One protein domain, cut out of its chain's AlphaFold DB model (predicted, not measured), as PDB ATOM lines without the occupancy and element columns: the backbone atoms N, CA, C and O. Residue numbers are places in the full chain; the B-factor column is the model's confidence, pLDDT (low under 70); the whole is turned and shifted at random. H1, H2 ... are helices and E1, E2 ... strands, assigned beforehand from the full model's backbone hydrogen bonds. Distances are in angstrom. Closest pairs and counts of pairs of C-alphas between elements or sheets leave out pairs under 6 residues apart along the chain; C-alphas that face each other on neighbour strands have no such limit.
ATOM      1  N   LYS A 323      80.113   4.970 -39.704       90.94
ATOM      2  CA  LYS A 323      79.418   3.872 -39.025       90.94
ATOM      3  C   LYS A 323      78.138   4.376 -38.356       90.94
ATOM      4  O   LYS A 323      77.073   3.852 -38.672       90.94
ATOM      5  N   ASP A 324      78.200   5.466 -37.601       90.56
ATOM      6  CA  ASP A 324      77.038   6.114 -36.981       90.56
ATOM      7  C   ASP A 324      75.995   6.532 -38.023       90.56
ATOM      8  O   ASP A 324      74.802   6.253 -37.876       90.56
ATOM      9  N   ARG A 325      76.427   7.118 -39.149       88.31
ATOM     10  CA  ARG A 325      75.523   7.452 -40.262       88.31
ATOM     11  C   ARG A 325      74.921   6.207 -40.929       88.31
ATOM     12  O   ARG A 325      73.761   6.245 -41.348       88.31
ATOM     13  N   ALA A 326      75.666   5.105 -41.025       90.25
ATOM     14  CA  ALA A 326      75.159   3.841 -41.556       90.25
ATOM     15  C   ALA A 326      74.133   3.188 -40.610       90.25
ATOM     16  O   ALA A 326      73.086   2.725 -41.076       90.25
ATOM     17  N   GLU A 327      74.385   3.215 -39.298       90.12
ATOM     18  CA  GLU A 327      73.465   2.748 -38.258       90.12
ATOM     19  C   GLU A 327      72.201   3.606 -38.170       90.12
ATOM     20  O   GLU A 327      71.096   3.063 -38.132       90.12
ATOM     21  N   ALA A 328      72.327   4.935 -38.199       87.56
ATOM     22  CA  ALA A 328      71.191   5.853 -38.258       87.56
ATOM     23  C   ALA A 328      70.343   5.598 -39.515       87.56
ATOM     24  O   ALA A 328      69.118   5.510 -39.437       87.56
ATOM     25  N   GLY A 329      70.987   5.373 -40.666       90.00
ATOM     26  CA  GLY A 329      70.309   4.962 -41.895       90.00
ATOM     27  C   GLY A 329      69.609   3.600 -41.778       90.00
ATOM     28  O   GLY A 329      68.525   3.423 -42.331       90.00
ATOM     29  N   ALA A 330      70.186   2.637 -41.053       89.38
ATOM     30  CA  ALA A 330      69.556   1.342 -40.792       89.38
ATOM     31  C   ALA A 330      68.335   1.474 -39.867       89.38
ATOM     32  O   ALA A 330      67.271   0.958 -40.207       89.38
ATOM     33  N   LYS A 331      68.460   2.237 -38.772       90.44
ATOM     34  CA  LYS A 331      67.374   2.582 -37.838       90.44
ATOM     35  C   LYS A 331      66.227   3.318 -38.551       90.44
ATOM     36  O   LYS A 331      65.063   2.997 -38.333       90.44
ATOM     37  N   ALA A 332      66.532   4.237 -39.469       89.75
ATOM     38  CA  ALA A 332      65.522   4.923 -40.279       89.75
ATOM     39  C   ALA A 332      64.778   3.970 -41.238       89.75
ATOM     40  O   ALA A 332      63.552   4.028 -41.339       89.75
ATOM     41  N   ARG A 333      65.494   3.052 -41.908       90.69
ATOM     42  CA  ARG A 333      64.879   2.044 -42.796       90.69
ATOM     43  C   ARG A 333      63.967   1.079 -42.036       90.69
ATOM     44  O   ARG A 333      62.872   0.790 -42.515       90.69
ATOM     45  N   THR A 334      64.382   0.599 -40.861       89.56
ATOM     46  CA  THR A 334      63.550  -0.294 -40.038       89.56
ATOM     47  C   THR A 334      62.339   0.432 -39.453       89.56
ATOM     48  O   THR A 334      61.245  -0.128 -39.480       89.56
ATOM     49  N   ALA A 335      62.479   1.692 -39.025       87.81
ATOM     50  CA  ALA A 335      61.354   2.516 -38.582       87.81
ATOM     51  C   ALA A 335      60.321   2.760 -39.702       87.81
ATOM     52  O   ALA A 335      59.120   2.609 -39.472       87.81
ATOM     53  N   PHE A 336      60.767   3.062 -40.928       87.06
ATOM     54  CA  PHE A 336      59.875   3.223 -42.082       87.06
ATOM     55  C   PHE A 336      59.135   1.918 -42.429       87.06
ATOM     56  O   PHE A 336      57.921   1.923 -42.634       87.06
ATOM     57  N   ALA A 337      59.840   0.782 -42.425       86.56
ATOM     58  CA  ALA A 337      59.224  -0.527 -42.633       86.56
ATOM     59  C   ALA A 337      58.189  -0.860 -41.541       86.56
ATOM     60  O   ALA A 337      57.096  -1.332 -41.856       86.56
ATOM     61  N   ALA A 338      58.489  -0.560 -40.272       85.19
ATOM     62  CA  ALA A 338      57.564  -0.749 -39.157       85.19
ATOM     63  C   ALA A 338      56.304   0.126 -39.291       85.19
ATOM     64  O   ALA A 338      55.195  -0.371 -39.087       85.19
ATOM     65  N   ALA A 339      56.444   1.389 -39.710       83.81
ATOM     66  CA  ALA A 339      55.313   2.278 -39.978       83.81
ATOM     67  C   ALA A 339      54.401   1.733 -41.096       83.81
ATOM     68  O   ALA A 339      53.188   1.636 -40.908       83.81
ATOM     69  N   ALA A 340      54.979   1.268 -42.210       85.00
ATOM     70  CA  ALA A 340      54.235   0.683 -43.333       85.00
ATOM     71  C   ALA A 340      53.584  -0.687 -43.023       85.00
ATOM     72  O   ALA A 340      52.709  -1.152 -43.765       85.00
ATOM     73  N   VAL A 341      54.017  -1.371 -41.958       85.81
ATOM     74  CA  VAL A 341      53.329  -2.552 -41.404       85.81
ATOM     75  C   VAL A 341      52.203  -2.121 -40.463       85.81
ATOM     76  O   VAL A 341      51.107  -2.672 -40.547       85.81
ATOM     77  N   ALA A 342      52.432  -1.120 -39.609       82.88
ATOM     78  CA  ALA A 342      51.421  -0.592 -38.694       82.88
ATOM     79  C   ALA A 342      50.201  -0.018 -39.439       82.88
ATOM     80  O   ALA A 342      49.069  -0.323 -39.073       82.88
ATOM     81  N   GLU A 343      50.419   0.732 -40.522       84.00
ATOM     82  CA  GLU A 343      49.346   1.263 -41.374       84.00
ATOM     83  C   GLU A 343      48.489   0.138 -41.981       84.00
ATOM     84  O   GLU A 343      47.263   0.135 -41.842       84.00
ATOM     85  N   ARG A 344      49.125  -0.898 -42.547       84.88
ATOM     86  CA  ARG A 344      48.417  -2.077 -43.073       84.88
ATOM     87  C   ARG A 344      47.600  -2.812 -42.010       84.88
ATOM     88  O   ARG A 344      46.478  -3.216 -42.303       84.88
ATOM     89  N   ARG A 345      48.109  -2.934 -40.777       86.31
ATOM     90  CA  ARG A 345      47.334  -3.493 -39.651       86.31
ATOM     91  C   ARG A 345      46.113  -2.636 -39.312       86.31
ATOM     92  O   ARG A 345      45.063  -3.190 -39.005       86.31
ATOM     93  N   THR A 346      46.206  -1.304 -39.398       85.62
ATOM     94  CA  THR A 346      45.040  -0.439 -39.144       85.62
ATOM     95  C   THR A 346      43.950  -0.554 -40.209       85.62
ATOM     96  O   THR A 346      42.776  -0.449 -39.862       85.62
ATOM     97  N   GLU A 347      44.297  -0.829 -41.470       86.44
ATOM     98  CA  GLU A 347      43.299  -1.098 -42.516       86.44
ATOM     99  C   GLU A 347      42.682  -2.502 -42.391       86.44
ATOM    100  O   GLU A 347      41.460  -2.634 -42.465       86.44
ATOM    101  N   ASP A 348      43.479  -3.538 -42.097       89.06
ATOM    102  CA  ASP A 348      42.967  -4.894 -41.818       89.06
ATOM    103  C   ASP A 348      41.980  -4.908 -40.636       89.06
ATOM    104  O   ASP A 348      40.885  -5.471 -40.721       89.06
ATOM    105  N   ALA A 349      42.311  -4.185 -39.560       89.50
ATOM    106  CA  ALA A 349      41.441  -4.015 -38.402       89.50
ATOM    107  C   ALA A 349      40.066  -3.430 -38.778       89.50
ATOM    108  O   ALA A 349      39.034  -3.931 -38.325       89.50
ATOM    109  N   LYS A 350      40.032  -2.395 -39.631       89.12
ATOM    110  CA  LYS A 350      38.783  -1.777 -40.113       89.12
ATOM    111  C   LYS A 350      37.952  -2.756 -40.943       89.12
ATOM    112  O   LYS A 350      36.732  -2.794 -40.779       89.12
ATOM    113  N   LEU A 351      38.592  -3.554 -41.803       90.06
ATOM    114  CA  LEU A 351      37.916  -4.568 -42.619       90.06
ATOM    115  C   LEU A 351      37.258  -5.638 -41.735       90.06
ATOM    116  O   LEU A 351      36.042  -5.830 -41.821       90.06
ATOM    117  N   ARG A 352      38.016  -6.248 -40.815       91.69
ATOM    118  CA  ARG A 352      37.516  -7.275 -39.879       91.69
ATOM    119  C   ARG A 352      36.370  -6.757 -39.009       91.69
ATOM    120  O   ARG A 352      35.330  -7.408 -38.892       91.69
ATOM    121  N   LEU A 353      36.493  -5.549 -38.454       91.88
ATOM    122  CA  LEU A 353      35.411  -4.911 -37.693       91.88
ATOM    123  C   LEU A 353      34.170  -4.625 -38.553       91.88
ATOM    124  O   LEU A 353      33.043  -4.799 -38.081       91.88
ATOM    125  N   GLY A 354      34.357  -4.234 -39.816       88.50
ATOM    126  CA  GLY A 354      33.280  -4.065 -40.790       88.50
ATOM    127  C   GLY A 354      32.505  -5.363 -41.034       88.50
ATOM    128  O   GLY A 354      31.274  -5.370 -40.958       88.50
ATOM    129  N   GLU A 355      33.208  -6.477 -41.246       90.31
ATOM    130  CA  GLU A 355      32.605  -7.806 -41.405       90.31
ATOM    131  C   GLU A 355      31.849  -8.261 -40.149       90.31
ATOM    132  O   GLU A 355      30.717  -8.753 -40.240       90.31
ATOM    133  N   LEU A 356      32.419  -8.040 -38.959       91.19
ATOM    134  CA  LEU A 356      31.745  -8.326 -37.692       91.19
ATOM    135  C   LEU A 356      30.465  -7.494 -37.517       91.19
ATOM    136  O   LEU A 356      29.463  -8.040 -37.046       91.19
ATOM    137  N   ARG A 357      30.456  -6.216 -37.923       90.00
ATOM    138  CA  ARG A 357      29.273  -5.333 -37.857       90.00
ATOM    139  C   ARG A 357      28.164  -5.752 -38.836       90.00
ATOM    140  O   ARG A 357      26.990  -5.524 -38.557       90.00
ATOM    141  N   LEU A 358      28.503  -6.398 -39.958       87.06
ATOM    142  CA  LEU A 358      27.542  -6.925 -40.948       87.06
ATOM    143  C   LEU A 358      26.800  -8.202 -40.489       87.06
ATOM    144  O   LEU A 358      25.892  -8.688 -41.182       87.06
ATOM    145  N   ARG A 359      27.144  -8.760 -39.320       87.50
ATOM    146  CA  ARG A 359      26.359  -9.825 -38.673       87.50
ATOM    147  C   ARG A 359      25.034  -9.235 -38.147       87.50
ATOM    148  O   ARG A 359      25.063  -8.188 -37.502       87.50
ATOM    149  N   PRO A 360      23.873  -9.886 -38.362       82.06
ATOM    150  CA  PRO A 360      22.561  -9.320 -38.017       82.06
ATOM    151  C   PRO A 360      22.366  -9.106 -36.510       82.06
ATOM    152  O   PRO A 360      21.585  -8.251 -36.109       82.06
ATOM    153  N   ASP A 361      23.101  -9.851 -35.681       86.88
ATOM    154  CA  ASP A 361      23.131  -9.661 -34.232       86.88
ATOM    155  C   ASP A 361      23.865  -8.366 -33.825       86.88
ATOM    156  O   ASP A 361      23.508  -7.734 -32.834       86.88
ATOM    157  N   ASN A 362      24.886  -7.963 -34.594       90.88
ATOM    158  CA  ASN A 362      25.791  -6.849 -34.289       90.88
ATOM    159  C   ASN A 362      25.375  -5.524 -34.952       90.88
ATOM    160  O   ASN A 362      25.813  -4.462 -34.522       90.88
ATOM    161  N   SER A 363      24.508  -5.556 -35.969       85.88
ATOM    162  CA  SER A 363      24.030  -4.354 -36.673       85.88
ATOM    163  C   SER A 363      23.072  -3.476 -35.848       85.88
ATOM    164  O   SER A 363      22.700  -2.382 -36.286       85.88
ATOM    165  N   ARG A 364      22.684  -3.932 -34.647       90.06
ATOM    166  CA  ARG A 364      21.853  -3.210 -33.673       90.06
ATOM    167  C   ARG A 364      22.591  -3.086 -32.340       90.06
ATOM    168  O   ARG A 364      23.236  -4.031 -31.901       90.06
ATOM    169  N   CYS A 365      22.458  -1.935 -31.687       92.44
ATOM    170  CA  CYS A 365      23.090  -1.605 -30.412       92.44
ATOM    171  C   CYS A 365      22.747  -2.622 -29.308       92.44
ATOM    172  O   CYS A 365      21.570  -2.893 -29.065       92.44
ATOM    173  N   ALA A 366      23.764  -3.117 -28.595       91.25
ATOM    174  CA  ALA A 366      23.623  -4.085 -27.500       91.25
ATOM    175  C   ALA A 366      22.850  -3.566 -26.270       91.25
ATOM    176  O   ALA A 366      22.456  -4.366 -25.419       91.25
ATOM    177  N   ASP A 367      22.669  -2.247 -26.159       90.19
ATOM    178  CA  ASP A 367      21.986  -1.592 -25.040       90.19
ATOM    179  C   ASP A 367      20.557  -1.198 -25.425       90.19
ATOM    180  O   ASP A 367      19.601  -1.784 -24.938       90.19
ATOM    181  N   CYS A 368      20.395  -0.247 -26.350       88.50
ATOM    182  CA  CYS A 368      19.082   0.305 -26.708       88.50
ATOM    183  C   CYS A 368      18.424  -0.334 -27.944       88.50
ATOM    184  O   CYS A 368      17.343   0.090 -28.349       88.50
ATOM    185  N   GLY A 369      19.076  -1.291 -28.614       87.50
ATOM    186  CA  GLY A 369      18.549  -1.932 -29.825       87.50
ATOM    187  C   GLY A 369      18.423  -1.026 -31.060       87.50
ATOM    188  O   GLY A 369      17.905  -1.481 -32.081       87.50
ATOM    189  N   ALA A 370      18.882   0.229 -30.996       87.06
ATOM    190  CA  ALA A 370      18.936   1.135 -32.144       87.06
ATOM    191  C   ALA A 370      19.780   0.530 -33.285       87.06
ATOM    192  O   ALA A 370      20.753  -0.174 -32.998       87.06
ATOM    193  N   PRO A 371      19.458   0.792 -34.564       85.50
ATOM    194  CA  PRO A 371      20.356   0.445 -35.665       85.50
ATOM    195  C   PRO A 371      21.677   1.232 -35.551       85.50
ATOM    196  O   PRO A 371      21.793   2.147 -34.733       85.50
ATOM    197  N   CYS A 372      22.649   0.915 -36.408       82.38
ATOM    198  CA  CYS A 372      23.866   1.722 -36.587       82.38
ATOM    199  C   CYS A 372      24.795   1.704 -35.363       82.38
ATOM    200  O   CYS A 372      25.094   2.719 -34.727       82.38
ATOM    201  N   ALA A 373      25.229   0.499 -35.000       88.81
ATOM    202  CA  ALA A 373      26.187   0.284 -33.928       88.81
ATOM    203  C   ALA A 373      27.634   0.533 -34.415       88.81
ATOM    204  O   ALA A 373      28.399  -0.401 -34.644       88.81
ATOM    205  N   ASP A 374      27.982   1.809 -34.614       91.06
ATOM    206  CA  ASP A 374      29.301   2.281 -35.086       91.06
ATOM    207  C   ASP A 374      30.383   2.385 -33.991       91.06
ATOM    208  O   ASP A 374      31.513   2.817 -34.244       91.06
ATOM    209  N   TRP A 375      30.039   1.999 -32.764       93.62
ATOM    210  CA  TRP A 375      30.915   2.005 -31.596       93.62
ATOM    211  C   TRP A 375      30.967   0.612 -30.978       93.62
ATOM    212  O   TRP A 375      30.082  -0.214 -31.197       93.62
ATOM    213  N   ALA A 376      31.996   0.348 -30.182       94.38
ATOM    214  CA  ALA A 376      32.219  -0.936 -29.545       94.38
ATOM    215  C   ALA A 376      32.728  -0.784 -28.106       94.38
ATOM    216  O   ALA A 376      33.605   0.026 -27.807       94.38
ATOM    217  N   SER A 377      32.183  -1.616 -27.225       93.25
ATOM    218  CA  SER A 377      32.644  -1.842 -25.861       93.25
ATOM    219  C   SER A 377      33.602  -3.033 -25.885       93.25
ATOM    220  O   SER A 377      33.152  -4.181 -25.947       93.25
ATOM    221  N   VAL A 378      34.911  -2.761 -25.892       92.19
ATOM    222  CA  VAL A 378      35.956  -3.772 -26.161       92.19
ATOM    223  C   VAL A 378      35.944  -4.865 -25.093       92.19
ATOM    224  O   VAL A 378      35.872  -6.045 -25.420       92.19
ATOM    225  N   ALA A 379      35.876  -4.468 -23.818       88.69
ATOM    226  CA  ALA A 379      35.835  -5.378 -22.669       88.69
ATOM    227  C   ALA A 379      34.638  -6.353 -22.676       88.69
ATOM    228  O   ALA A 379      34.664  -7.369 -21.991       88.69
ATOM    229  N   HIS A 380      33.578  -6.055 -23.438       90.62
ATOM    230  CA  HIS A 380      32.386  -6.900 -23.547       90.62
ATOM    231  C   HIS A 380      32.185  -7.469 -24.965       90.62
ATOM    232  O   HIS A 380      31.170  -8.124 -25.221       90.62
ATOM    233  N   GLY A 381      33.116  -7.216 -25.894       93.31
ATOM    234  CA  GLY A 381      33.051  -7.698 -27.275       93.31
ATOM    235  C   GLY A 381      31.773  -7.276 -28.008       93.31
ATOM    236  O   GLY A 381      31.236  -8.059 -28.789       93.31
ATOM    237  N   SER A 382      31.215  -6.099 -27.692       94.06
ATOM    238  CA  SER A 382      29.842  -5.729 -28.081       94.06
ATOM    239  C   SER A 382      29.750  -4.378 -28.786       94.06
ATOM    240  O   SER A 382      30.414  -3.420 -28.407       94.06
ATOM    241  N   PHE A 383      28.897  -4.305 -29.801       95.19
ATOM    242  CA  PHE A 383      28.633  -3.146 -30.643       95.19
ATOM    243  C   PHE A 383      27.480  -2.304 -30.083       95.19
ATOM    244  O   PHE A 383      26.393  -2.817 -29.796       95.19
ATOM    245  N   VAL A 384      27.692  -0.995 -29.978       94.25
ATOM    246  CA  VAL A 384      26.750  -0.010 -29.436       94.25
ATOM    247  C   VAL A 384      26.640   1.222 -30.336       94.25
ATOM    248  O   VAL A 384      27.493   1.479 -31.181       94.25
ATOM    249  N   CYS A 385      25.558   1.989 -30.198       93.62
ATOM    250  CA  CYS A 385      25.395   3.258 -30.910       93.62
ATOM    251  C   CYS A 385      26.072   4.414 -30.153       93.62
ATOM    252  O   CYS A 385      26.318   4.319 -28.949       93.62
ATOM    253  N   LEU A 386      26.292   5.545 -30.835       91.19
ATOM    254  CA  LEU A 386      26.924   6.750 -30.274       91.19
ATOM    255  C   LEU A 386      26.297   7.210 -28.939       91.19
ATOM    256  O   LEU A 386      27.017   7.550 -28.003       91.19
ATOM    257  N   LYS A 387      24.961   7.170 -28.813       91.50
ATOM    258  CA  LYS A 387      24.256   7.584 -27.583       91.50
ATOM    259  C   LYS A 387      24.560   6.663 -26.393       91.50
ATOM    260  O   LYS A 387      24.651   7.135 -25.261       91.50
ATOM    261  N   CYS A 388      24.702   5.361 -26.627       91.44
ATOM    262  CA  CYS A 388      25.065   4.401 -25.583       91.44
ATOM    263  C   CYS A 388      26.566   4.451 -25.286       91.44
ATOM    264  O   CYS A 388      26.937   4.449 -24.121       91.44
ATOM    265  N   ALA A 389      27.418   4.642 -26.299       91.62
ATOM    266  CA  ALA A 389      28.846   4.900 -26.112       91.62
ATOM    267  C   ALA A 389      29.115   6.135 -25.223       91.62
ATOM    268  O   ALA A 389      29.992   6.091 -24.363       91.62
ATOM    269  N   GLY A 390      28.331   7.210 -25.372       90.62
ATOM    270  CA  GLY A 390      28.386   8.377 -24.484       90.62
ATOM    271  C   GLY A 390      28.043   8.044 -23.025       90.62
ATOM    272  O   GLY A 390      28.789   8.411 -22.123       90.62
ATOM    273  N   GLN A 391      26.970   7.276 -22.794       90.38
ATOM    274  CA  GLN A 391      26.592   6.808 -21.451       90.38
ATOM    275  C   GLN A 391      27.643   5.863 -20.845       90.38
ATOM    276  O   GLN A 391      27.961   5.967 -19.664       90.38
ATOM    277  N   GLN A 392      28.234   4.973 -21.648       89.19
ATOM    278  CA  GLN A 392      29.306   4.088 -21.192       89.19
ATOM    279  C   GLN A 392      30.550   4.879 -20.756       89.19
ATOM    280  O   GLN A 392      31.158   4.543 -19.745       89.19
ATOM    281  N   ARG A 393      30.878   5.984 -21.441       89.19
ATOM    282  CA  ARG A 393      31.965   6.895 -21.036       89.19
ATOM    283  C   ARG A 393      31.690   7.591 -19.697       89.19
ATOM    284  O   ARG A 393      32.617   7.712 -18.903       89.19
ATOM    285  N   SER A 394      30.443   7.974 -19.400       86.75
ATOM    286  CA  SER A 394      30.085   8.554 -18.090       86.75
ATOM    287  C   SER A 394      30.146   7.569 -16.914       86.75
ATOM    288  O   SER A 394      30.150   8.006 -15.767       86.75
ATOM    289  N   LEU A 395      30.236   6.256 -17.161       82.19
ATOM    290  CA  LEU A 395      30.432   5.263 -16.096       82.19
ATOM    291  C   LEU A 395      31.893   5.162 -15.624       82.19
ATOM    292  O   LEU A 395      32.134   4.586 -14.567       82.19
ATOM    293  N   GLY A 396      32.836   5.751 -16.367       75.94
ATOM    294  CA  GLY A 396      34.264   5.764 -16.058       75.94
ATOM    295  C   GLY A 396      35.076   4.773 -16.895       75.94
ATOM    296  O   GLY A 396      34.639   3.660 -17.189       75.94
ATOM    297  N   MET A 397      36.300   5.175 -17.254       74.88
ATOM    298  CA  MET A 397      37.233   4.388 -18.077       74.88
ATOM    299  C   MET A 397      37.570   3.016 -17.469       74.88
ATOM    300  O   MET A 397      37.692   2.044 -18.208       74.88
ATOM    301  N   HIS A 398      37.668   2.936 -16.138       64.31
ATOM    302  CA  HIS A 398      37.906   1.691 -15.399       64.31
ATOM    303  C   HIS A 398      36.713   0.719 -15.476       64.31
ATOM    304  O   HIS A 398      36.896  -0.495 -15.417       64.31
ATOM    305  N   VAL A 399      35.487   1.229 -15.660       66.88
ATOM    306  CA  VAL A 399      34.300   0.382 -15.837       66.88
ATOM    307  C   VAL A 399      34.156  -0.042 -17.291       66.88
ATOM    308  O   VAL A 399      33.907  -1.221 -17.535       66.88
ATOM    309  N   ILE A 400      34.273   0.870 -18.267       77.81
ATOM    310  CA  ILE A 400      34.026   0.535 -19.680       77.81
ATOM    311  C   ILE A 400      34.961   1.258 -20.646       77.81
ATOM    312  O   ILE A 400      34.861   2.463 -20.887       77.81
ATOM    313  N   PHE A 401      35.773   0.469 -21.343       80.75
ATOM    314  CA  PHE A 401      36.592   0.948 -22.442       80.75
ATOM    315  C   PHE A 401      35.829   0.900 -23.781       80.75
ATOM    316  O   PHE A 401      35.502  -0.174 -24.299       80.75
ATOM    317  N   THR A 402      35.521   2.084 -24.326       88.75
ATOM    318  CA  THR A 402      34.635   2.266 -25.492       88.75
ATOM    319  C   THR A 402      35.372   2.905 -26.672       88.75
ATOM    320  O   THR A 402      35.766   4.071 -26.582       88.75
ATOM    321  N   ARG A 403      35.482   2.189 -27.798       91.94
ATOM    322  CA  ARG A 403      36.137   2.645 -29.041       91.94
ATOM    323  C   ARG A 403      35.150   2.830 -30.200       91.94
ATOM    324  O   ARG A 403      34.131   2.149 -30.283       91.94
ATOM    325  N   SER A 404      35.464   3.738 -31.115       92.19
ATOM    326  CA  SER A 404      34.855   3.865 -32.440       92.19
ATOM    327  C   SER A 404      35.410   2.798 -33.385       92.19
ATOM    328  O   SER A 404      36.604   2.501 -33.365       92.19
ATOM    329  N   LEU A 405      34.569   2.258 -34.270       90.94
ATOM    330  CA  LEU A 405      35.021   1.334 -35.318       90.94
ATOM    331  C   LEU A 405      35.811   2.024 -36.446       90.94
ATOM    332  O   LEU A 405      36.477   1.346 -37.219       90.94
ATOM    333  N   VAL A 406      35.701   3.354 -36.569       87.50
ATOM    334  CA  VAL A 406      36.252   4.126 -37.700       87.50
ATOM    335  C   VAL A 406      37.378   5.065 -37.264       87.50
ATOM    336  O   VAL A 406      38.368   5.191 -37.978       87.50
ATOM    337  N   MET A 407      37.221   5.734 -36.116       86.62
ATOM    338  CA  MET A 407      38.123   6.816 -35.692       86.62
ATOM    339  C   MET A 407      39.263   6.354 -34.777       86.62
ATOM    340  O   MET A 407      40.315   6.988 -34.756       86.62
ATOM    341  N   ASP A 408      39.067   5.276 -34.013       91.00
ATOM    342  CA  ASP A 408      40.056   4.808 -33.039       91.00
ATOM    343  C   ASP A 408      41.019   3.782 -33.645       91.00
ATOM    344  O   ASP A 408      40.666   3.006 -34.535       91.00
ATOM    345  N   LYS A 409      42.247   3.744 -33.120       88.62
ATOM    346  CA  LYS A 409      43.223   2.693 -33.433       88.62
ATOM    347  C   LYS A 409      42.879   1.416 -32.665       88.62
ATOM    348  O   LYS A 409      42.545   1.461 -31.479       88.62
ATOM    349  N   TRP A 410      43.010   0.277 -33.337       92.06
ATOM    350  CA  TRP A 410      42.709  -1.044 -32.790       92.06
ATOM    351  C   TRP A 410      43.980  -1.881 -32.641       92.06
ATOM    352  O   TRP A 410      44.873  -1.814 -33.482       92.06
ATOM    353  N   THR A 411      44.057  -2.647 -31.551       91.31
ATOM    354  CA  THR A 411      45.107  -3.646 -31.307       91.31
ATOM    355  C   THR A 411      44.577  -5.038 -31.635       91.31
ATOM    356  O   THR A 411      43.373  -5.278 -31.521       91.31
ATOM    357  N   ASP A 412      45.461  -5.967 -32.003       90.44
ATOM    358  CA  ASP A 412      45.077  -7.336 -32.374       90.44
ATOM    359  C   ASP A 412      44.323  -8.064 -31.244       90.44
ATOM    360  O   ASP A 412      43.330  -8.741 -31.491       90.44
ATOM    361  N   GLU A 413      44.725  -7.844 -29.993       91.38
ATOM    362  CA  GLU A 413      44.021  -8.289 -28.782       91.38
ATOM    363  C   GLU A 413      42.571  -7.768 -28.723       91.38
ATOM    364  O   GLU A 413      41.623  -8.533 -28.542       91.38
ATOM    365  N   SER A 414      42.371  -6.465 -28.966       92.50
ATOM    366  CA  SER A 414      41.032  -5.866 -29.004       92.50
ATOM    367  C   SER A 414      40.175  -6.439 -30.136       92.50
ATOM    368  O   SER A 414      38.958  -6.529 -29.983       92.50
ATOM    369  N   LEU A 415      40.781  -6.834 -31.262       93.19
ATOM    370  CA  LEU A 415      40.074  -7.505 -32.358       93.19
ATOM    371  C   LEU A 415      39.643  -8.923 -31.962       93.19
ATOM    372  O   LEU A 415      38.473  -9.253 -32.153       93.19
ATOM    373  N   ARG A 416      40.520  -9.721 -31.333       93.50
ATOM    374  CA  ARG A 416      40.180 -11.077 -30.849       93.50
ATOM    375  C   ARG A 416      38.995 -11.059 -29.878       93.50
ATOM    376  O   ARG A 416      38.072 -11.857 -30.026       93.50
ATOM    377  N   LEU A 417      38.955 -10.098 -28.949       93.88
ATOM    378  CA  LEU A 417      37.817  -9.900 -28.036       93.88
ATOM    379  C   LEU A 417      36.501  -9.602 -28.787       93.88
ATOM    380  O   LEU A 417      35.441 -10.124 -28.427       93.88
ATOM    381  N   MET A 418      36.546  -8.798 -29.854       94.88
ATOM    382  CA  MET A 418      35.369  -8.514 -30.690       94.88
ATOM    383  C   MET A 418      34.946  -9.719 -31.551       94.88
ATOM    384  O   MET A 418      33.752  -9.899 -31.798       94.88
ATOM    385  N   GLU A 419      35.894 -10.555 -31.986       92.94
ATOM    386  CA  GLU A 419      35.646 -11.775 -32.771       92.94
ATOM    387  C   GLU A 419      35.043 -12.903 -31.923       92.94
ATOM    388  O   GLU A 419      34.064 -13.532 -32.341       92.94
ATOM    389  N   ALA A 420      35.571 -13.116 -30.712       93.56
ATOM    390  CA  ALA A 420      35.079 -14.099 -29.748       93.56
ATOM    391  C   ALA A 420      33.706 -13.726 -29.159       93.56
ATOM    392  O   ALA A 420      32.905 -14.610 -28.826       93.56
ATOM    393  N   GLY A 421      33.426 -12.424 -29.029       92.88
ATOM    394  CA  GLY A 421      32.231 -11.860 -28.402       92.88
ATOM    395  C   GLY A 421      30.982 -11.848 -29.289       92.88
ATOM    396  O   GLY A 421      30.390 -12.887 -29.588       92.88
ATOM    397  N   GLY A 422      30.529 -10.643 -29.637       92.75
ATOM    398  CA  GLY A 422      29.293 -10.367 -30.363       92.75
ATOM    399  C   GLY A 422      28.083 -10.093 -29.461       92.75
ATOM    400  O   GLY A 422      27.919 -10.657 -28.375       92.75
ATOM    401  N   ASN A 423      27.169  -9.256 -29.955       92.69
ATOM    402  CA  ASN A 423      26.001  -8.772 -29.209       92.69
ATOM    403  C   ASN A 423      25.067  -9.894 -28.761       92.69
ATOM    404  O   ASN A 423      24.494  -9.828 -27.674       92.69
ATOM    405  N   LYS A 424      24.953 -10.957 -29.564       91.19
ATOM    406  CA  LYS A 424      24.185 -12.157 -29.219       91.19
ATOM    407  C   LYS A 424      24.711 -12.840 -27.956       91.19
ATOM    408  O   LYS A 424      23.902 -13.194 -27.101       91.19
ATOM    409  N   ARG A 425      26.037 -12.987 -27.817       91.62
ATOM    410  CA  ARG A 425      26.675 -13.646 -26.665       91.62
ATOM    411  C   ARG A 425      26.464 -12.835 -25.389       91.62
ATOM    412  O   ARG A 425      26.030 -13.396 -24.384       91.62
ATOM    413  N   LEU A 426      26.675 -11.516 -25.454       91.44
ATOM    414  CA  LEU A 426      26.391 -10.615 -24.334       91.44
ATOM    415  C   LEU A 426      24.903 -10.662 -23.959       91.44
ATOM    416  O   LEU A 426      24.571 -10.866 -22.797       91.44
ATOM    417  N   ALA A 427      23.997 -10.551 -24.934       88.69
ATOM    418  CA  ALA A 427      22.557 -10.576 -24.687       88.69
ATOM    419  C   ALA A 427      22.055 -11.922 -24.139       88.69
ATOM    420  O   ALA A 427      21.043 -11.952 -23.439       88.69
ATOM    421  N   GLU A 428      22.695 -13.044 -24.473       88.81
ATOM    422  CA  GLU A 428      22.393 -14.348 -23.878       88.81
ATOM    423  C   GLU A 428      22.882 -14.427 -22.426       88.81
ATOM    424  O   GLU A 428      22.109 -14.803 -21.547       88.81
ATOM    425  N   PHE A 429      24.125 -14.016 -22.161       88.88
ATOM    426  CA  PHE A 429      24.673 -13.990 -20.805       88.88
ATOM    427  C   PHE A 429      23.869 -13.060 -19.888       88.88
ATOM    428  O   PHE A 429      23.419 -13.495 -18.832       88.88
ATOM    429  N   SER A 430      23.595 -11.824 -20.323       85.81
ATOM    430  CA  SER A 430      22.735 -10.882 -19.602       85.81
ATOM    431  C   SER A 430      21.389 -11.519 -19.241       85.81
ATOM    432  O   SER A 430      21.014 -11.507 -18.071       85.81
ATOM    433  N   ARG A 431      20.709 -12.173 -20.196       84.94
ATOM    434  CA  ARG A 431      19.422 -12.846 -19.941       84.94
ATOM    435  C   ARG A 431      19.522 -13.981 -18.920       84.94
ATOM    436  O   ARG A 431      18.622 -14.100 -18.094       84.94
ATOM    437  N   ARG A 432      20.592 -14.789 -18.946       81.75
ATOM    438  CA  ARG A 432      20.836 -15.844 -17.939       81.75
ATOM    439  C   ARG A 432      21.032 -15.263 -16.533       81.75
ATOM    440  O   ARG A 432      20.592 -15.874 -15.570       81.75
ATOM    441  N   MET A 433      21.631 -14.076 -16.428       78.88
ATOM    442  CA  MET A 433      21.884 -13.375 -15.161       78.88
ATOM    443  C   MET A 433      20.762 -12.393 -14.759       78.88
ATOM    444  O   MET A 433      20.965 -11.567 -13.875       78.88
ATOM    445  N   GLY A 434      19.588 -12.443 -15.403       75.75
ATOM    446  CA  GLY A 434      18.438 -11.587 -15.069       75.75
ATOM    447  C   GLY A 434      18.514 -10.134 -15.565       75.75
ATOM    448  O   GLY A 434      17.661  -9.326 -15.208       75.75
ATOM    449  N   LEU A 435      19.493  -9.793 -16.410       78.69
ATOM    450  CA  LEU A 435      19.603  -8.491 -17.073       78.69
ATOM    451  C   LEU A 435      18.830  -8.489 -18.400       78.69
ATOM    452  O   LEU A 435      19.041  -9.334 -19.275       78.69
ATOM    453  N   TYR A 436      17.959  -7.496 -18.571       75.38
ATOM    454  CA  TYR A 436      17.035  -7.392 -19.704       75.38
ATOM    455  C   TYR A 436      17.332  -6.179 -20.606       75.38
ATOM    456  O   TYR A 436      17.933  -5.212 -20.139       75.38
ATOM    457  N   PRO A 437      16.875  -6.164 -21.879       70.69
ATOM    458  CA  PRO A 437      17.164  -5.080 -22.832       70.69
ATOM    459  C   PRO A 437      16.639  -3.683 -22.459       70.69
ATOM    460  O   PRO A 437      16.981  -2.717 -23.127       70.69
ATOM    461  N   TRP A 438      15.779  -3.573 -21.446       73.94
ATOM    462  CA  TRP A 438      15.253  -2.301 -20.931       73.94
ATOM    463  C   TRP A 438      15.941  -1.833 -19.639       73.94
ATOM    464  O   TRP A 438      15.543  -0.811 -19.086       73.94
ATOM    465  N   SER A 439      16.942  -2.571 -19.139       77.31
ATOM    466  CA  SER A 439      17.818  -2.067 -18.073       77.31
ATOM    467  C   SER A 439      18.590  -0.846 -18.567       77.31
ATOM    468  O   SER A 439      18.959  -0.762 -19.744       77.31
ATOM    469  N   THR A 440      18.830   0.116 -17.681       85.25
ATOM    470  CA  THR A 440      19.683   1.261 -18.008       85.25
ATOM    471  C   THR A 440      21.117   0.798 -18.274       85.25
ATOM    472  O   THR A 440      21.555  -0.258 -17.810       85.25
ATOM    473  N   VAL A 441      21.880   1.608 -19.017       87.88
ATOM    474  CA  VAL A 441      23.313   1.356 -19.253       87.88
ATOM    475  C   VAL A 441      24.045   1.236 -17.909       87.88
ATOM    476  O   VAL A 441      24.845   0.327 -17.714       87.88
ATOM    477  N   GLU A 442      23.710   2.091 -16.946       85.50
ATOM    478  CA  GLU A 442      24.261   2.057 -15.593       85.50
ATOM    479  C   GLU A 442      24.004   0.732 -14.859       85.50
ATOM    480  O   GLU A 442      24.963   0.050 -14.498       85.50
ATOM    481  N   GLU A 443      22.738   0.331 -14.693       83.62
ATOM    482  CA  GLU A 443      22.372  -0.921 -14.010       83.62
ATOM    483  C   GLU A 443      23.010  -2.138 -14.683       83.62
ATOM    484  O   GLU A 443      23.513  -3.035 -14.009       83.62
ATOM    485  N   LYS A 444      23.014  -2.165 -16.023       87.19
ATOM    486  CA  LYS A 444      23.579  -3.264 -16.806       87.19
ATOM    487  C   LYS A 444      25.080  -3.401 -16.573       87.19
ATOM    488  O   LYS A 444      25.541  -4.515 -16.336       87.19
ATOM    489  N   TYR A 445      25.834  -2.301 -16.653       86.81
ATOM    490  CA  TYR A 445      27.301  -2.329 -16.614       86.81
ATOM    491  C   TYR A 445      27.918  -2.267 -15.213       86.81
ATOM    492  O   TYR A 445      29.068  -2.678 -15.065       86.81
ATOM    493  N   ARG A 446      27.162  -1.847 -14.191       85.31
ATOM    494  CA  ARG A 446      27.534  -1.998 -12.771       85.31
ATOM    495  C   ARG A 446      27.093  -3.338 -12.165       85.31
ATOM    496  O   ARG A 446      27.370  -3.597 -10.998       85.31
ATOM    497  N   HIS A 447      26.423  -4.206 -12.927       85.25
ATOM    498  CA  HIS A 447      25.920  -5.470 -12.395       85.25
ATOM    499  C   HIS A 447      27.057  -6.449 -12.020       85.25
ATOM    500  O   HIS A 447      27.921  -6.713 -12.865       85.25
ATOM    501  N   PRO A 448      27.005  -7.101 -10.838       83.38
ATOM    502  CA  PRO A 448      28.042  -8.026 -10.355       83.38
ATOM    503  C   PRO A 448      28.413  -9.180 -11.303       83.38
ATOM    504  O   PRO A 448      29.489  -9.755 -11.199       83.38
ATOM    505  N   CYS A 449      27.553  -9.538 -12.264       84.50
ATOM    506  CA  CYS A 449      27.855 -10.614 -13.214       84.50
ATOM    507  C   CYS A 449      28.776 -10.226 -14.378       84.50
ATOM    508  O   CYS A 449      29.257 -11.112 -15.087       84.50
ATOM    509  N   LEU A 450      28.979  -8.936 -14.653       87.38
ATOM    510  CA  LEU A 450      29.734  -8.518 -15.834       87.38
ATOM    511  C   LEU A 450      31.255  -8.719 -15.739       87.38
ATOM    512  O   LEU A 450      31.827  -9.083 -16.766       87.38
ATOM    513  N   PRO A 451      31.916  -8.603 -14.572       88.88
ATOM    514  CA  PRO A 451      33.293  -9.067 -14.401       88.88
ATOM    515  C   PRO A 451      33.504 -10.525 -14.839       88.88
ATOM    516  O   PRO A 451      34.398 -10.806 -15.637       88.88
ATOM    517  N   LEU A 452      32.609 -11.442 -14.441       90.50
ATOM    518  CA  LEU A 452      32.651 -12.840 -14.891       90.50
ATOM    519  C   LEU A 452      32.491 -12.957 -16.417       90.50
ATOM    520  O   LEU A 452      33.146 -13.789 -17.044       90.50
ATOM    521  N   TYR A 453      31.664 -12.113 -17.043       91.75
ATOM    522  CA  TYR A 453      31.562 -12.077 -18.505       91.75
ATOM    523  C   TYR A 453      32.869 -11.635 -19.178       91.75
ATOM    524  O   TYR A 453      33.243 -12.232 -20.184       91.75
ATOM    525  N   ARG A 454      33.578 -10.639 -18.625       91.25
ATOM    526  CA  ARG A 454      34.876 -10.172 -19.152       91.25
ATOM    527  C   ARG A 454      35.914 -11.289 -19.115       91.25
ATOM    528  O   ARG A 454      36.492 -11.593 -20.151       91.25
ATOM    529  N   LYS A 455      36.055 -11.974 -17.972       91.75
ATOM    530  CA  LYS A 455      36.916 -13.164 -17.839       91.75
ATOM    531  C   LYS A 455      36.558 -14.251 -18.854       91.75
ATOM    532  O   LYS A 455      37.425 -14.779 -19.541       91.75
ATOM    533  N   ARG A 456      35.263 -14.565 -18.990       93.06
ATOM    534  CA  ARG A 456      34.772 -15.546 -19.974       93.06
ATOM    535  C   ARG A 456      35.045 -15.122 -21.415       93.06
ATOM    536  O   ARG A 456      35.222 -15.998 -22.251       93.06
ATOM    537  N   LEU A 457      35.051 -13.825 -21.715       93.75
ATOM    538  CA  LEU A 457      35.367 -13.312 -23.043       93.75
ATOM    539  C   LEU A 457      36.870 -13.359 -23.340       93.75
ATOM    540  O   LEU A 457      37.218 -13.751 -24.447       93.75
ATOM    541  N   ALA A 458      37.721 -13.009 -22.371       92.38
ATOM    542  CA  ALA A 458      39.177 -13.116 -22.487       92.38
ATOM    543  C   ALA A 458      39.592 -14.569 -22.772       92.38
ATOM    544  O   ALA A 458      40.096 -14.847 -23.854       92.38
ATOM    545  N   ALA A 459      39.188 -15.515 -21.915       93.62
ATOM    546  CA  ALA A 459      39.435 -16.944 -22.130       93.62
ATOM    547  C   ALA A 459      38.971 -17.427 -23.523       93.62
ATOM    548  O   ALA A 459      39.678 -18.165 -24.200       93.62
ATOM    549  N   LEU A 460      37.808 -16.968 -24.009       93.06
ATOM    550  CA  LEU A 460      37.324 -17.302 -25.358       93.06
ATOM    551  C   LEU A 460      38.118 -16.645 -26.502       93.06
ATOM    552  O   LEU A 460      38.100 -17.177 -27.609       93.06
ATOM    553  N   ALA A 461      38.755 -15.498 -26.269       93.56
ATOM    554  CA  ALA A 461      39.613 -14.816 -27.237       93.56
ATOM    555  C   ALA A 461      41.007 -15.459 -27.329       93.56
ATOM    556  O   ALA A 461      41.598 -15.462 -28.410       93.56
ATOM    557  N   ASP A 462      41.474 -16.056 -26.231       92.75
ATOM    558  CA  ASP A 462      42.728 -16.815 -26.152       92.75
ATOM    559  C   ASP A 462      42.560 -18.300 -26.540       92.75
ATOM    560  O   ASP A 462      43.537 -19.029 -26.694       92.75
ATOM    561  N   GLY A 463      41.320 -18.750 -26.776       90.88
ATOM    562  CA  GLY A 463      40.994 -20.124 -27.185       90.88
ATOM    563  C   GLY A 463      40.844 -21.116 -26.025       90.88
ATOM    564  O   GLY A 463      40.658 -22.313 -26.248       90.88
ATOM    565  N   GLU A 464      40.882 -20.626 -24.789       92.75
ATOM    566  CA  GLU A 464      40.712 -21.405 -23.570       92.75
ATOM    567  C   GLU A 464      39.238 -21.724 -23.258       92.75
ATOM    568  O   GLU A 464      38.282 -21.173 -23.820       92.75
ATOM    569  N   LYS A 465      39.027 -22.642 -22.308       89.25
ATOM    570  CA  LYS A 465      37.685 -22.989 -21.826       89.25
ATOM    571  C   LYS A 465      37.175 -21.873 -20.898       89.25
ATOM    572  O   LYS A 465      37.800 -21.625 -19.871       89.25
ATOM    573  N   PRO A 466      36.026 -21.228 -21.181       89.69
ATOM    574  CA  PRO A 466      35.534 -20.138 -20.344       89.69
ATOM    575  C   PRO A 466      35.155 -20.638 -18.938       89.69
ATOM    576  O   PRO A 466      34.422 -21.631 -18.845       89.69
ATOM    577  N   PRO A 467      35.543 -19.930 -17.854       86.69
ATOM    578  CA  PRO A 467      35.232 -20.330 -16.481       86.69
ATOM    579  C   PRO A 467      33.717 -20.476 -16.285       86.69
ATOM    580  O   PRO A 467      32.959 -19.669 -16.837       86.69
ATOM    581  N   PRO A 468      33.243 -21.502 -15.553       85.62
ATOM    582  CA  PRO A 468      31.826 -21.853 -15.476       85.62
ATOM    583  C   PRO A 468      30.962 -20.711 -14.925       85.62
ATOM    584  O   PRO A 468      31.424 -19.845 -14.189       85.62
ATOM    585  N   ILE A 469      29.671 -20.717 -15.267       85.44
ATOM    586  CA  ILE A 469      28.686 -19.850 -14.604       85.44
ATOM    587  C   ILE A 469      28.268 -20.571 -13.319       85.44
ATOM    588  O   ILE A 469      27.249 -21.256 -13.293       85.44
ATOM    589  N   SER A 470      29.112 -20.477 -12.292       83.12
ATOM    590  CA  SER A 470      28.861 -21.004 -10.948       83.12
ATOM    591  C   SER A 470      28.763 -19.863  -9.928       83.12
ATOM    592  O   SER A 470      28.932 -18.691 -10.282       83.12
ATOM    593  N   ARG A 471      28.453 -20.185  -8.667       76.81
ATOM    594  CA  ARG A 471      28.377 -19.178  -7.599       76.81
ATOM    595  C   ARG A 471      29.754 -18.616  -7.284       76.81
ATOM    596  O   ARG A 471      29.933 -17.410  -7.211       76.81
ATOM    597  N   GLU A 472      30.702 -19.525  -7.160       85.06
ATOM    598  CA  GLU A 472      32.078 -19.318  -6.738       85.06
ATOM    599  C   GLU A 472      32.796 -18.454  -7.779       85.06
ATOM    600  O   GLU A 472      33.374 -17.427  -7.444       85.06
ATOM    601  N   ALA A 473      32.637 -18.784  -9.067       82.69
ATOM    602  CA  ALA A 473      33.174 -17.992 -10.172       82.69
ATOM    603  C   ALA A 473      32.564 -16.579 -10.258       82.69
ATOM    604  O   ALA A 473      33.235 -15.643 -10.694       82.69
ATOM    605  N   LEU A 474      31.297 -16.408  -9.858       82.56
ATOM    606  CA  LEU A 474      30.647 -15.099  -9.787       82.56
ATOM    607  C   LEU A 474      31.159 -14.285  -8.591       82.56
ATOM    608  O   LEU A 474      31.547 -13.138  -8.777       82.56
ATOM    609  N   GLU A 475      31.177 -14.870  -7.394       81.94
ATOM    610  CA  GLU A 475      31.654 -14.231  -6.161       81.94
ATOM    611  C   GLU A 475      33.128 -13.819  -6.286       81.94
ATOM    612  O   GLU A 475      33.463 -12.664  -6.027       81.94
ATOM    613  N   GLN A 476      33.986 -14.702  -6.803       85.94
ATOM    614  CA  GLN A 476      35.396 -14.409  -7.060       85.94
ATOM    615  C   GLN A 476      35.577 -13.279  -8.089       85.94
ATOM    616  O   GLN A 476      36.360 -12.357  -7.874       85.94
ATOM    617  N   ALA A 477      34.832 -13.302  -9.202       83.62
ATOM    618  CA  ALA A 477      34.929 -12.246 -10.213       83.62
ATOM    619  C   ALA A 477      34.429 -10.878  -9.711       83.62
ATOM    620  O   ALA A 477      34.851  -9.855 -10.245       83.62
ATOM    621  N   VAL A 478      33.546 -10.848  -8.709       83.06
ATOM    622  CA  VAL A 478      33.143  -9.613  -8.019       83.06
ATOM    623  C   VAL A 478      34.246  -9.135  -7.080       83.06
ATOM    624  O   VAL A 478      34.586  -7.960  -7.131       83.06
ATOM    625  N   LEU A 479      34.833 -10.029  -6.278       83.69
ATOM    626  CA  LEU A 479      35.898  -9.695  -5.323       83.69
ATOM    627  C   LEU A 479      37.116  -9.058  -6.015       83.69
ATOM    628  O   LEU A 479      37.586  -7.995  -5.613       83.69
ATOM    629  N   GLU A 480      37.577  -9.665  -7.112       81.31
ATOM    630  CA  GLU A 480      38.674  -9.127  -7.925       81.31
ATOM    631  C   GLU A 480      38.307  -7.792  -8.590       81.31
ATOM    632  O   GLU A 480      39.126  -6.879  -8.645       81.31
ATOM    633  N   ALA A 481      37.064  -7.631  -9.061       74.75
ATOM    634  CA  ALA A 481      36.610  -6.375  -9.663       74.75
ATOM    635  C   ALA A 481      36.448  -5.229  -8.648       74.75
ATOM    636  O   ALA A 481      36.508  -4.065  -9.044       74.75
ATOM    637  N   SER A 482      36.257  -5.550  -7.366       71.69
ATOM    638  CA  SER A 482      36.286  -4.593  -6.253       71.69
ATOM    639  C   SER A 482      37.708  -4.205  -5.825       71.69
ATOM    640  O   SER A 482      37.859  -3.249  -5.069       71.69
ATOM    641  N   GLY A 483      38.746  -4.901  -6.309       63.94
ATOM    642  CA  GLY A 483      40.145  -4.633  -5.959       63.94
ATOM    643  C   GLY A 483      40.592  -5.208  -4.609       63.94
ATOM    644  O   GLY A 483      41.598  -4.759  -4.072       63.94
TER     645      GLY A 483
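This is residues 323 to 483 of the 620 residues of an uncharacterized protein of Ectocarpus siliculosus (UniProt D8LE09). A long straight helix, H1, sticks out with its residues 323 to 344 from a compact body, like a handle on a head. In the body a small three-stranded sheet has H2 over it, while H3 joins the inner end of H1 to H6, and H7 crosses H6 at the body's far side. The printed part has 161 residues, with seven named helices and three named strands in the order H1 E1 E2 H2 E3 H3 H4 H5 H6 H7; it is mostly helix, and the antiparallel sheet runs E2 E1 E3. The whole is only just loose, close to compact, with a radius of gyration of the C-alphas of 18.7 A, and elongated, spanning 66 by 36 by 29 A.

H1, residues 323 to 357, begins at C-alpha 323 (79.418, 3.872, -39.025) and is 51.0 A long. E1 is residues 375 to 377, E2 382 to 384, H2 386 to 394 and E3 402 to 404; C-alpha 375 is at (30.915, 2.005, -31.596). H3 is residues 412 to 420, H4 423 to 432, 14.3 A long, and H5 441 to 445. H6, residues 450 to 462, is 18.6 A long, and H7, residues 471 to 481, is 15.4 A long, ending at C-alpha 481 (36.610, -6.375, -9.663).

H1 touches H3 with residues 349 to 356 alone, at a shallow tilt of 16 degrees, the same way; the closest C-alphas are those of Ala 349 and Leu 415, 7.1 A. E1 and E2 form a hairpin, with N 377 and O 382 within hydrogen-bond range at 2.8 A; between E1 and E3, N 376 and O 403 are 2.8 A apart. E2, H2 and E3 form a split strand-helix-strand unit, two strands running the same way with E1 between them, and its crossover is right-handed. H2 is on the sheet at a height of 8.8 A, and H1, H3 and H4 only graze it. H5 touches H2, closest at the C-alphas of Gln 391 and Val 441, 6.7 A. H6 touches H3, about perpendicular at 73 degrees, with the C-alphas of Arg 416 and Ala 461 closest at 5.2 A. H7 touches H6 at 87 degrees, about perpendicular, closest at the C-alphas of Leu 452 and Ala 477, 5.2 A. H4 and H6 are close but not clearly touching. Every O i to N i+4 pair is within hydrogen-bond range in H2 to H7, and 30 of 31 in H1.

The C-alphas farthest apart, those of Lys 323 and Gly 434, are 67.3 A apart. The printed part has no cut, and the link from H1 to E1, 17 residues, is long. Mean pLDDT of the printed part is 87.4; residues 398 to 399 and 483 are under 70.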